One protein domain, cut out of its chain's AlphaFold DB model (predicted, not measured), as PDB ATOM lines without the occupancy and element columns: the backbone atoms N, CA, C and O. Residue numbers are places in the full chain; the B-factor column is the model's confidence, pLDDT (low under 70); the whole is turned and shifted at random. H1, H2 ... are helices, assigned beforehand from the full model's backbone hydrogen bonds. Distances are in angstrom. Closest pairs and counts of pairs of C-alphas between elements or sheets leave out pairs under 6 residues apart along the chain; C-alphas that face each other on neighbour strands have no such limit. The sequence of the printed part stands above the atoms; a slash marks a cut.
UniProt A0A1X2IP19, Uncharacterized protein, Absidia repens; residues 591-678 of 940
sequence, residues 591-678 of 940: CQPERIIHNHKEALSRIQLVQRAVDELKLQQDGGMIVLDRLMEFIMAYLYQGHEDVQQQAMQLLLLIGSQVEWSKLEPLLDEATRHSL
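AT A GLANCE: This is residues 591 to 678 of the 940 residues of an uncharacterized protein of Absidia repens (UniProt A0A1X2IP19). Helices H1, H2 and H3 lie side by side as a three-helix bundle, H2 running opposite to the others, with short H4 and H5 on the side away from H1. The 88 printed residues include five named helices, H1 to H5, and no named strand: all helix. The whole is compact, radius of gyration of the C-alphas 12.3 A, spanning 33 by 29 by 20 A.

IN THESE COORDINATES: H1, residues 600 to 617, 24.9 A, begins at C-alpha (170.913, 161.325, 182.572). H3, residues 644 to 660, is 24.8 A; H2, residues 628 to 639, 16.2 A. H4, residues 663 to 669, and H5, residues 672 to 678, each 10.0 A, follow; C-alpha 678 is at (193.539, 156.401, 187.977).

HOW THE PARTS SIT: H1 touches H3, closest C-alphas Leu 604 and Val 646, 5.9 A, at a shallow tilt of 12 degrees, the same way. H2 and H3 form a hairpin; H2 touches H3 with residues 635 to 639 alone, closest C-alphas Leu 639 and Gln 647, 4.6 A. H4 is close but not clearly touching H2, closest C-alphas Met 632 and Leu 669, 6.7 A; H5 likewise to H3, Leu 655 and Leu 678, 7.9 A. Every O i to N i+4 pair is within hydrogen-bond range in H1, H2, H3 and H5; in H4, 1 of 3, and 2 of 4 O i to N i+3.

THE WHOLE: The farthest C-alphas, Gly 623 and Gly 642, are 34.5 A apart. The printed part has no cut and no long link; residues 591 to 596 have pLDDT under 70.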
ATOM      1  N   CYS A 591     180.399 154.684 168.748       63.44
ATOM      2  CA  CYS A 591     181.152 155.655 167.942       63.44
ATOM      3  C   CYS A 591     180.341 156.903 167.535       63.44
ATOM      4  O   CYS A 591     180.456 157.386 166.414       63.44
ATOM      5  N   GLN A 592     179.527 157.441 168.450       62.56
ATOM      6  CA  GLN A 592     178.885 158.760 168.293       62.56
ATOM      7  C   GLN A 592     179.099 159.617 169.554       62.56
ATOM      8  O   GLN A 592     178.166 159.741 170.364       62.56
ATOM      9  N   PRO A 593     180.313 160.169 169.763       50.94
ATOM     10  CA  PRO A 593     180.601 161.108 170.849       50.94
ATOM     11  C   PRO A 593     179.977 162.493 170.602       50.94
ATOM     12  O   PRO A 593     179.529 163.121 171.552       50.94
ATOM     13  N   GLU A 594     179.833 162.923 169.343       44.09
ATOM     14  CA  GLU A 594     179.188 164.192 168.931       44.09
ATOM     15  C   GLU A 594     177.730 164.337 169.405       44.09
ATOM     16  O   GLU A 594     177.183 165.435 169.463       44.09
ATOM     17  N   ARG A 595     177.078 163.221 169.750       58.50
ATOM     18  CA  ARG A 595     175.693 163.166 170.236       58.50
ATOM     19  C   ARG A 595     175.662 162.659 171.679       58.50
ATOM     20  O   ARG A 595     175.154 161.567 171.965       58.50
ATOM     21  N   ILE A 596     176.238 163.454 172.587       67.50
ATOM     22  CA  ILE A 596     176.175 163.232 174.040       67.50
ATOM     23  C   ILE A 596     174.714 163.312 174.493       67.50
ATOM     24  O   ILE A 596     174.014 164.296 174.260       67.50
ATOM     25  N   ILE A 597     174.234 162.276 175.177       74.94
ATOM     26  CA  ILE A 597     172.843 162.217 175.619       74.94
ATOM     27  C   ILE A 597     172.684 163.031 176.910       74.94
ATOM     28  O   ILE A 597     172.895 162.535 178.013       74.94
ATOM     29  N   HIS A 598     172.247 164.287 176.796       71.31
ATOM     30  CA  HIS A 598     172.053 165.179 177.954       71.31
ATOM     31  C   HIS A 598     171.045 164.652 179.006       71.31
ATOM     32  O   HIS A 598     171.051 165.088 180.158       71.31
ATOM     33  N   ASN A 599     170.179 163.701 178.640       82.94
ATOM     34  CA  ASN A 599     169.232 163.044 179.540       82.94
ATOM     35  C   ASN A 599     169.916 161.949 180.380       82.94
ATOM     36  O   ASN A 599     170.146 160.848 179.887       82.94
ATOM     37  N   HIS A 600     170.174 162.221 181.664       82.81
ATOM     38  CA  HIS A 600     170.913 161.325 182.572       82.81
ATOM     39  C   HIS A 600     170.444 159.856 182.566       82.81
ATOM     40  O   HIS A 600     171.280 158.960 182.588       82.81
ATOM     41  N   LYS A 601     169.136 159.568 182.479       84.38
ATOM     42  CA  LYS A 601     168.629 158.173 182.477       84.38
ATOM     43  C   LYS A 601     168.965 157.416 181.193       84.38
ATOM     44  O   LYS A 601     169.218 156.214 181.209       84.38
ATOM     45  N   GLU A 602     168.948 158.135 180.083       83.56
ATOM     46  CA  GLU A 602     169.193 157.627 178.736       83.56
ATOM     47  C   GLU A 602     170.710 157.506 178.494       83.56
ATOM     48  O   GLU A 602     171.163 156.494 177.965       83.56
ATOM     49  N   ALA A 603     171.505 158.442 179.035       87.06
ATOM     50  CA  ALA A 603     172.959 158.327 179.164       87.06
ATOM     51  C   ALA A 603     173.374 157.098 179.988       87.06
ATOM     52  O   ALA A 603     174.136 156.269 179.499       87.06
ATOM     53  N   LEU A 604     172.824 156.924 181.200       89.44
ATOM     54  CA  LEU A 604     173.076 155.742 182.035       89.44
ATOM     55  C   LEU A 604     172.723 154.441 181.300       89.44
ATOM     56  O   LEU A 604     173.508 153.498 181.323       89.44
ATOM     57  N   SER A 605     171.587 154.409 180.595       89.19
ATOM     58  CA  SER A 605     171.177 153.247 179.791       89.19
ATOM     59  C   SER A 605     172.159 152.957 178.647       89.19
ATOM     60  O   SER A 605     172.485 151.796 178.400       89.19
ATOM     61  N   ARG A 606     172.688 153.995 177.977       89.81
ATOM     62  CA  ARG A 606     173.704 153.854 176.920       89.81
ATOM     63  C   ARG A 606     175.054 153.399 177.483       89.81
ATOM     64  O   ARG A 606     175.641 152.486 176.918       89.81
ATOM     65  N   ILE A 607     175.520 153.939 178.612       91.69
ATOM     66  CA  ILE A 607     176.771 153.487 179.254       91.69
ATOM     67  C   ILE A 607     176.641 152.032 179.736       91.69
ATOM     68  O   ILE A 607     177.560 151.244 179.537       91.69
ATOM     69  N   GLN A 608     175.490 151.637 180.296       91.62
ATOM     70  CA  GLN A 608     175.222 150.244 180.685       91.62
ATOM     71  C   GLN A 608     175.184 149.295 179.475       91.62
ATOM     72  O   GLN A 608     175.701 148.181 179.560       91.62
ATOM     73  N   LEU A 609     174.640 149.734 178.334       93.00
ATOM     74  CA  LEU A 609     174.710 148.996 177.068       93.00
ATOM     75  C   LEU A 609     176.159 148.859 176.567       93.00
ATOM     76  O   LEU A 609     176.551 147.764 176.168       93.00
ATOM     77  N   VAL A 610     176.971 149.920 176.623       92.62
ATOM     78  CA  VAL A 610     178.397 149.865 176.242       92.62
ATOM     79  C   VAL A 610     179.191 148.948 177.177       92.62
ATOM     80  O   VAL A 610     179.969 148.128 176.700       92.62
ATOM     81  N   GLN A 611     178.945 148.997 178.488       91.38
ATOM     82  CA  GLN A 611     179.541 148.065 179.449       91.38
ATOM     83  C   GLN A 611     179.179 146.608 179.120       91.38
ATOM     84  O   GLN A 611     180.051 145.743 179.080       91.38
ATOM     85  N   ARG A 612     177.907 146.341 178.796       91.56
ATOM     86  CA  ARG A 612     177.447 145.016 178.359       91.56
ATOM     87  C   ARG A 612     178.090 144.584 177.031       91.56
ATOM     88  O   ARG A 612     178.389 143.407 176.864       91.56
ATOM     89  N   ALA A 613     178.326 145.519 176.109       91.12
ATOM     90  CA  ALA A 613     179.026 145.258 174.853       91.12
ATOM     91  C   ALA A 613     180.505 144.908 175.078       91.12
ATOM     92  O   ALA A 613     181.005 143.989 174.436       91.12
ATOM     93  N   VAL A 614     181.188 145.576 176.013       90.19
ATOM     94  CA  VAL A 614     182.562 145.238 176.421       90.19
ATOM     95  C   VAL A 614     182.642 143.809 176.965       90.19
ATOM     96  O   VAL A 614     183.505 143.051 176.527       90.19
ATOM     97  N   ASP A 615     181.718 143.418 177.850       87.75
ATOM     98  CA  ASP A 615     181.685 142.065 178.429       87.75
ATOM     99  C   ASP A 615     181.466 140.957 177.371       87.75
ATOM    100  O   ASP A 615     182.031 139.868 177.490       87.75
ATOM    101  N   GLU A 616     180.631 141.210 176.355       86.81
ATOM    102  CA  GLU A 616     180.155 140.188 175.404       86.81
ATOM    103  C   GLU A 616     180.899 140.180 174.053       86.81
ATOM    104  O   GLU A 616     181.155 139.109 173.504       86.81
ATOM    105  N   LEU A 617     181.258 141.354 173.513       86.50
ATOM    106  CA  LEU A 617     181.903 141.526 172.197       86.50
ATOM    107  C   LEU A 617     183.417 141.781 172.285       86.50
ATOM    108  O   LEU A 617     184.114 141.596 171.285       86.50
ATOM    109  N   LYS A 618     183.913 142.162 173.475       87.00
ATOM    110  CA  LYS A 618     185.327 142.391 173.837       87.00
ATOM    111  C   LYS A 618     186.067 143.462 173.024       87.00
ATOM    112  O   LYS A 618     185.644 143.899 171.953       87.00
ATOM    113  N   LEU A 619     187.225 143.868 173.541       85.81
ATOM    114  CA  LEU A 619     188.179 144.728 172.843       85.81
ATOM    115  C   LEU A 619     188.916 143.951 171.745       85.81
ATOM    116  O   LEU A 619     189.216 142.770 171.909       85.81
ATOM    117  N   GLN A 620     189.301 144.625 170.660       83.12
ATOM    118  CA  GLN A 620     190.103 144.024 169.579       83.12
ATOM    119  C   GLN A 620     191.442 143.441 170.061       83.12
ATOM    120  O   GLN A 620     191.934 142.471 169.490       83.12
ATOM    121  N   GLN A 621     192.010 143.978 171.148       76.50
ATOM    122  CA  GLN A 621     193.240 143.452 171.754       76.50
ATOM    123  C   GLN A 621     193.051 142.058 172.385       76.50
ATOM    124  O   GLN A 621     194.010 141.294 172.453       76.50
ATOM    125  N   ASP A 622     191.817 141.703 172.761       76.00
ATOM    126  CA  ASP A 622     191.415 140.391 173.287       76.00
ATOM    127  C   ASP A 622     190.779 139.489 172.205       76.00
ATOM    128  O   ASP A 622     190.091 138.511 172.517       76.00
ATOM    129  N   GLY A 623     190.949 139.838 170.922       73.81
ATOM    130  CA  GLY A 623     190.297 139.170 169.789       73.81
ATOM    131  C   GLY A 623     188.808 139.504 169.624       73.81
ATOM    132  O   GLY A 623     188.089 138.765 168.957       73.81
ATOM    133  N   GLY A 624     188.335 140.579 170.259       82.31
ATOM    134  CA  GLY A 624     186.974 141.103 170.134       82.31
ATOM    135  C   GLY A 624     186.772 142.073 168.971       82.31
ATOM    136  O   GLY A 624     187.605 142.186 168.073       82.31
ATOM    137  N   MET A 625     185.658 142.806 169.003       84.31
ATOM    138  CA  MET A 625     185.272 143.742 167.933       84.31
ATOM    139  C   MET A 625     185.505 145.221 168.278       84.31
ATOM    140  O   MET A 625     185.679 146.031 167.367       84.31
ATOM    141  N   ILE A 626     185.537 145.591 169.563       87.44
ATOM    142  CA  ILE A 626     185.541 146.997 170.001       87.44
ATOM    143  C   ILE A 626     186.937 147.624 169.862       87.44
ATOM    144  O   ILE A 626     187.907 147.157 170.464       87.44
ATOM    145  N   VAL A 627     187.028 148.717 169.098       89.06
ATOM    146  CA  VAL A 627     188.226 149.568 169.003       89.06
ATOM    147  C   VAL A 627     188.411 150.323 170.322       89.06
ATOM    148  O   VAL A 627     187.491 151.003 170.779       89.06
ATOM    149  N   LEU A 628     189.601 150.232 170.928       88.75
ATOM    150  CA  LEU A 628     189.887 150.887 172.209       88.75
ATOM    151  C   LEU A 628     189.747 152.412 172.120       88.75
ATOM    152  O   LEU A 628     189.119 153.012 172.984       88.75
ATOM    153  N   ASP A 629     190.298 153.024 171.073       88.00
ATOM    154  CA  ASP A 629     190.354 154.484 170.934       88.00
ATOM    155  C   ASP A 629     188.942 155.087 170.866       88.00
ATOM    156  O   ASP A 629     188.622 156.008 171.614       88.00
ATOM    157  N   ARG A 630     188.042 154.473 170.082       86.62
ATOM    158  CA  ARG A 630     186.620 154.854 169.995       86.62
ATOM    159  C   ARG A 630     185.859 154.659 171.305       86.62
ATOM    160  O   ARG A 630     185.008 155.472 171.663       86.62
ATOM    161  N   LEU A 631     186.166 153.592 172.044       89.44
ATOM    162  CA  LEU A 631     185.593 153.385 173.372       89.44
ATOM    163  C   LEU A 631     186.094 154.439 174.373       89.44
ATOM    164  O   LEU A 631     185.325 154.885 175.224       89.44
ATOM    165  N   MET A 632     187.351 154.869 174.259       89.56
ATOM    166  CA  MET A 632     187.916 155.933 175.085       89.56
ATOM    167  C   MET A 632     187.328 157.305 174.740       89.56
ATOM    168  O   MET A 632     186.940 158.019 175.660       89.56
ATOM    169  N   GLU A 633     187.153 157.643 173.459       87.81
ATOM    170  CA  GLU A 633     186.406 158.838 173.021       87.81
ATOM    171  C   GLU A 633     185.008 158.891 173.668       87.81
ATOM    172  O   GLU A 633     184.632 159.902 174.266       87.81
ATOM    173  N   PHE A 634     184.268 157.774 173.630       89.94
ATOM    174  CA  PHE A 634     182.967 157.641 174.294       89.94
ATOM    175  C   PHE A 634     183.062 157.840 175.818       89.94
ATOM    176  O   PHE A 634     182.312 158.635 176.386       89.94
ATOM    177  N   ILE A 635     183.974 157.136 176.497       90.12
ATOM    178  CA  ILE A 635     184.127 157.208 177.961       90.12
ATOM    179  C   ILE A 635     184.471 158.634 178.406       90.12
ATOM    180  O   ILE A 635     183.840 159.153 179.330       90.12
ATOM    181  N   MET A 636     185.430 159.284 177.741       88.12
ATOM    182  CA  MET A 636     185.857 160.640 178.083       88.12
ATOM    183  C   MET A 636     184.726 161.656 177.864       88.12
ATOM    184  O   MET A 636     184.521 162.513 178.723       88.12
ATOM    185  N   ALA A 637     183.923 161.524 176.801       87.75
ATOM    186  CA  ALA A 637     182.763 162.393 176.573       87.75
ATOM    187  C   ALA A 637     181.727 162.327 177.719       87.75
ATOM    188  O   ALA A 637     181.228 163.361 178.166       87.75
ATOM    189  N   TYR A 638     181.438 161.131 178.248       88.50
ATOM    190  CA  TYR A 638     180.492 160.967 179.363       88.50
ATOM    191  C   TYR A 638     181.087 161.291 180.748       88.50
ATOM    192  O   TYR A 638     180.327 161.607 181.665       88.50
ATOM    193  N   LEU A 639     182.417 161.293 180.911       86.69
ATOM    194  CA  LEU A 639     183.078 161.708 182.159       86.69
ATOM    195  C   LEU A 639     182.922 163.203 182.473       86.69
ATOM    196  O   LEU A 639     182.872 163.566 183.647       86.69
ATOM    197  N   TYR A 640     182.801 164.062 181.457       82.50
ATOM    198  CA  TYR A 640     182.609 165.508 181.646       82.50
ATOM    199  C   TYR A 640     181.134 165.943 181.674       82.50
ATOM    200  O   TYR A 640     180.843 167.113 181.928       82.50
ATOM    201  N   GLN A 641     180.178 165.032 181.459       79.62
ATOM    202  CA  GLN A 641     178.753 165.370 181.516       79.62
ATOM    203  C   GLN A 641     178.361 165.821 182.933       79.62
ATOM    204  O   GLN A 641     178.643 165.134 183.908       79.62
ATOM    205  N   GLY A 642     177.671 166.960 183.062       74.81
ATOM    206  CA  GLY A 642     177.363 167.616 184.346       74.81
ATOM    207  C   GLY A 642     176.327 166.934 185.259       74.81
ATOM    208  O   GLY A 642     175.537 167.632 185.890       74.81
ATOM    209  N   HIS A 643     176.279 165.598 185.318       85.56
ATOM    210  CA  HIS A 643     175.400 164.837 186.213       85.56
ATOM    211  C   HIS A 643     176.173 163.706 186.899       85.56
ATOM    212  O   HIS A 643     176.656 162.794 186.228       85.56
ATOM    213  N   GLU A 644     176.238 163.734 188.233       87.12
ATOM    214  CA  GLU A 644     177.145 162.893 189.029       87.12
ATOM    215  C   GLU A 644     177.021 161.392 188.718       87.12
ATOM    216  O   GLU A 644     178.018 160.772 188.362       87.12
ATOM    217  N   ASP A 645     175.808 160.821 188.731       87.62
ATOM    218  CA  ASP A 645     175.577 159.398 188.410       87.62
ATOM    219  C   ASP A 645     176.190 158.966 187.062       87.62
ATOM    220  O   ASP A 645     176.677 157.846 186.918       87.62
ATOM    221  N   VAL A 646     176.170 159.857 186.061       89.50
ATOM    222  CA  VAL A 646     176.667 159.575 184.708       89.50
ATOM    223  C   VAL A 646     178.196 159.554 184.707       89.50
ATOM    224  O   VAL A 646     178.791 158.620 184.172       89.50
ATOM    225  N   GLN A 647     178.822 160.517 185.393       90.12
ATOM    226  CA  GLN A 647     180.273 160.549 185.609       90.12
ATOM    227  C   GLN A 647     180.741 159.319 186.399       90.12
ATOM    228  O   GLN A 647     181.736 158.690 186.035       90.12
ATOM    229  N   GLN A 648     180.008 158.932 187.450       88.88
ATOM    230  CA  GLN A 648     180.305 157.740 188.247       88.88
ATOM    231  C   GLN A 648     180.221 156.458 187.399       88.88
ATOM    232  O   GLN A 648     181.129 155.627 187.469       88.88
ATOM    233  N   GLN A 649     179.191 156.305 186.556       90.62
ATOM    234  CA  GLN A 649     179.051 155.131 185.685       90.62
ATOM    235  C   GLN A 649     180.119 155.096 184.575       90.62
ATOM    236  O   GLN A 649     180.669 154.029 184.292       90.62
ATOM    237  N   ALA A 650     180.472 156.245 183.987       91.31
ATOM    238  CA  ALA A 650     181.562 156.350 183.012       91.31
ATOM    239  C   ALA A 650     182.933 156.036 183.649       91.31
ATOM    240  O   ALA A 650     183.733 155.302 183.070       91.31
ATOM    241  N   MET A 651     183.176 156.492 184.882       89.69
ATOM    242  CA  MET A 651     184.367 156.148 185.671       89.69
ATOM    243  C   MET A 651     184.403 154.656 186.044       89.69
ATOM    244  O   MET A 651     185.474 154.051 186.036       89.69
ATOM    245  N   GLN A 652     183.255 154.029 186.329       89.69
ATOM    246  CA  GLN A 652     183.184 152.580 186.557       89.69
ATOM    247  C   GLN A 652     183.542 151.794 185.285       89.69
ATOM    248  O   GLN A 652     184.311 150.834 185.361       89.69
ATOM    249  N   LEU A 653     183.041 152.220 184.121       90.81
ATOM    250  CA  LEU A 653     183.403 151.637 182.827       90.81
ATOM    251  C   LEU A 653     184.903 151.827 182.527       90.81
ATOM    252  O   LEU A 653     185.571 150.876 182.127       90.81
ATOM    253  N   LEU A 654     185.471 153.001 182.811       90.44
ATOM    254  CA  LEU A 654     186.907 153.246 182.648       90.44
ATOM    255  C   LEU A 654     187.771 152.357 183.557       90.44
ATOM    256  O   LEU A 654     188.798 151.837 183.123       90.44
ATOM    257  N   LEU A 655     187.348 152.125 184.803       87.25
ATOM    258  CA  LEU A 655     188.028 151.205 185.722       87.25
ATOM    259  C   LEU A 655     187.933 149.735 185.274       87.25
ATOM    260  O   LEU A 655     188.860 148.969 185.537       87.25
ATOM    261  N   LEU A 656     186.858 149.348 184.576       87.44
ATOM    262  CA  LEU A 656     186.739 148.032 183.940       87.44
ATOM    263  C   LEU A 656     187.759 147.887 182.797       87.44
ATOM    264  O   LEU A 656     188.545 146.939 182.807       87.44
ATOM    265  N   ILE A 657     187.828 148.859 181.881       87.19
ATOM    266  CA  ILE A 657     188.801 148.866 180.772       87.19
ATOM    267  C   ILE A 657     190.244 148.920 181.288       87.19
ATOM    268  O   ILE A 657     191.081 148.137 180.846       87.19
ATOM    269  N   GLY A 658     190.529 149.732 182.309       82.94
ATOM    270  CA  GLY A 658     191.829 149.776 182.990       82.94
ATOM    271  C   GLY A 658     192.202 148.514 183.783       82.94
ATOM    272  O   GLY A 658     193.289 148.463 184.356       82.94
ATOM    273  N   SER A 659     191.328 147.501 183.829       83.25
ATOM    274  CA  SER A 659     191.644 146.155 184.334       83.25
ATOM    275  C   SER A 659     191.881 145.114 183.231       83.25
ATOM    276  O   SER A 659     192.404 144.040 183.522       83.25
ATOM    277  N   GLN A 660     191.520 145.439 181.983       82.12
ATOM    278  CA  GLN A 660     191.684 144.601 180.789       82.12
ATOM    279  C   GLN A 660     192.889 145.061 179.945       82.12
ATOM    280  O   GLN A 660     193.635 144.240 179.422       82.12
ATOM    281  N   VAL A 661     193.117 146.375 179.857       84.69
ATOM    282  CA  VAL A 661     194.143 147.001 179.010       84.69
ATOM    283  C   VAL A 661     195.383 147.394 179.815       84.69
ATOM    284  O   VAL A 661     195.295 147.935 180.917       84.69
ATOM    285  N   GLU A 662     196.562 147.182 179.229       82.25
ATOM    286  CA  GLU A 662     197.839 147.651 179.776       82.25
ATOM    287  C   GLU A 662     197.883 149.184 179.888       82.25
ATOM    288  O   GLU A 662     197.603 149.904 178.928       82.25
ATOM    289  N   TRP A 663     198.322 149.696 181.044       80.00
ATOM    290  CA  TRP A 663     198.388 151.138 181.321       80.00
ATOM    291  C   TRP A 663     199.152 151.939 180.250       80.00
ATOM    292  O   TRP A 663     198.732 153.035 179.902       80.00
ATOM    293  N   SER A 664     200.200 151.362 179.654       79.19
ATOM    294  CA  SER A 664     200.991 151.959 178.562       79.19
ATOM    295  C   SER A 664     200.188 152.323 177.306       79.19
ATOM    296  O   SER A 664     200.611 153.196 176.551       79.19
ATOM    297  N   LYS A 665     199.045 151.667 177.072       81.69
ATOM    298  CA  LYS A 665     198.128 151.945 175.954       81.69
ATOM    299  C   LYS A 665     196.968 152.854 176.365       81.69
ATOM    300  O   LYS A 665     196.413 153.545 175.522       81.69
ATOM    301  N   LEU A 666     196.615 152.859 177.652       84.06
ATOM    302  CA  LEU A 666     195.527 153.667 178.205       84.06
ATOM    303  C   LEU A 666     195.974 155.103 178.531       84.06
ATOM    304  O   LEU A 666     195.254 156.053 178.245       84.06
ATOM    305  N   GLU A 667     197.176 155.276 179.085       83.44
ATOM    306  CA  GLU A 667     197.769 156.568 179.456       83.44
ATOM    307  C   GLU A 667     197.743 157.649 178.349       83.44
ATOM    308  O   GLU A 667     197.357 158.781 178.664       83.44
ATOM    309  N   PRO A 668     198.087 157.374 177.070       86.25
ATOM    310  CA  PRO A 668     198.007 158.388 176.012       86.25
ATOM    311  C   PRO A 668     196.571 158.817 175.660       86.25
ATOM    312  O   PRO A 668     196.402 159.914 175.138       86.25
ATOM    313  N   LEU A 669     195.555 158.003 175.972       84.56
ATOM    314  CA  LEU A 669     194.136 158.256 175.667       84.56
ATOM    315  C   LEU A 669     193.384 158.989 176.800       84.56
ATOM    316  O   LEU A 669     192.181 159.219 176.704       84.56
ATOM    317  N   LEU A 670     194.081 159.327 177.887       85.94
ATOM    318  CA  LEU A 670     193.543 160.010 179.066       85.94
ATOM    319  C   LEU A 670     194.022 161.463 179.150       85.94
ATOM    320  O   LEU A 670     195.125 161.788 178.713       85.94
ATOM    321  N   ASP A 671     193.234 162.324 179.793       83.31
ATOM    322  CA  ASP A 671     193.680 163.655 180.211       83.31
ATOM    323  C   ASP A 671     194.475 163.596 181.534       83.31
ATOM    324  O   ASP A 671     194.461 162.595 182.255       83.31
ATOM    325  N   GLU A 672     195.138 164.694 181.896       77.88
ATOM    326  CA  GLU A 672     196.010 164.747 183.075       77.88
ATOM    327  C   GLU A 672     195.264 164.589 184.418       77.88
ATOM    328  O   GLU A 672     195.782 163.960 185.348       77.88
ATOM    329  N   ALA A 673     194.026 165.083 184.533       77.31
ATOM    330  CA  ALA A 673     193.230 164.930 185.750       77.31
ATOM    331  C   ALA A 673     192.754 163.478 185.927       77.31
ATOM    332  O   ALA A 673     192.875 162.912 187.024       77.31
ATOM    333  N   THR A 674     192.281 162.830 184.855       80.75
ATOM    334  CA  THR A 674     191.872 161.417 184.923       80.75
ATOM    335  C   THR A 674     193.078 160.489 185.091       80.75
ATOM    336  O   THR A 674     192.986 159.530 185.866       80.75
ATOM    337  N   ARG A 675     194.242 160.805 184.493       81.31
ATOM    338  CA  ARG A 675     195.518 160.108 184.769       81.31
ATOM    339  C   ARG A 675     195.828 160.083 186.262       81.31
ATOM    340  O   ARG A 675     195.974 158.995 186.819       81.31
ATOM    341  N   HIS A 676     195.870 161.234 186.936       75.12
ATOM    342  CA  HIS A 676     196.155 161.287 188.377       75.12
ATOM    343  C   HIS A 676     195.111 160.530 189.227       75.12
ATOM    344  O   HIS A 676     195.476 159.827 190.178       75.12
ATOM    345  N   SER A 677     193.824 160.600 188.861       75.25
ATOM    346  CA  SER A 677     192.744 159.852 189.529       75.25
ATOM    347  C   SER A 677     192.910 158.327 189.412       75.25
ATOM    348  O   SER A 677     192.673 157.596 190.382       75.25
ATOM    349  N   LEU A 678     193.353 157.831 188.250       75.94
ATOM    350  CA  LEU A 678     193.539 156.401 187.977       75.94
ATOM    351  C   LEU A 678     194.880 155.845 188.462       75.94
ATOM    352  O   LEU A 678     194.922 154.721 188.966       75.94
TER     353      LEU A 678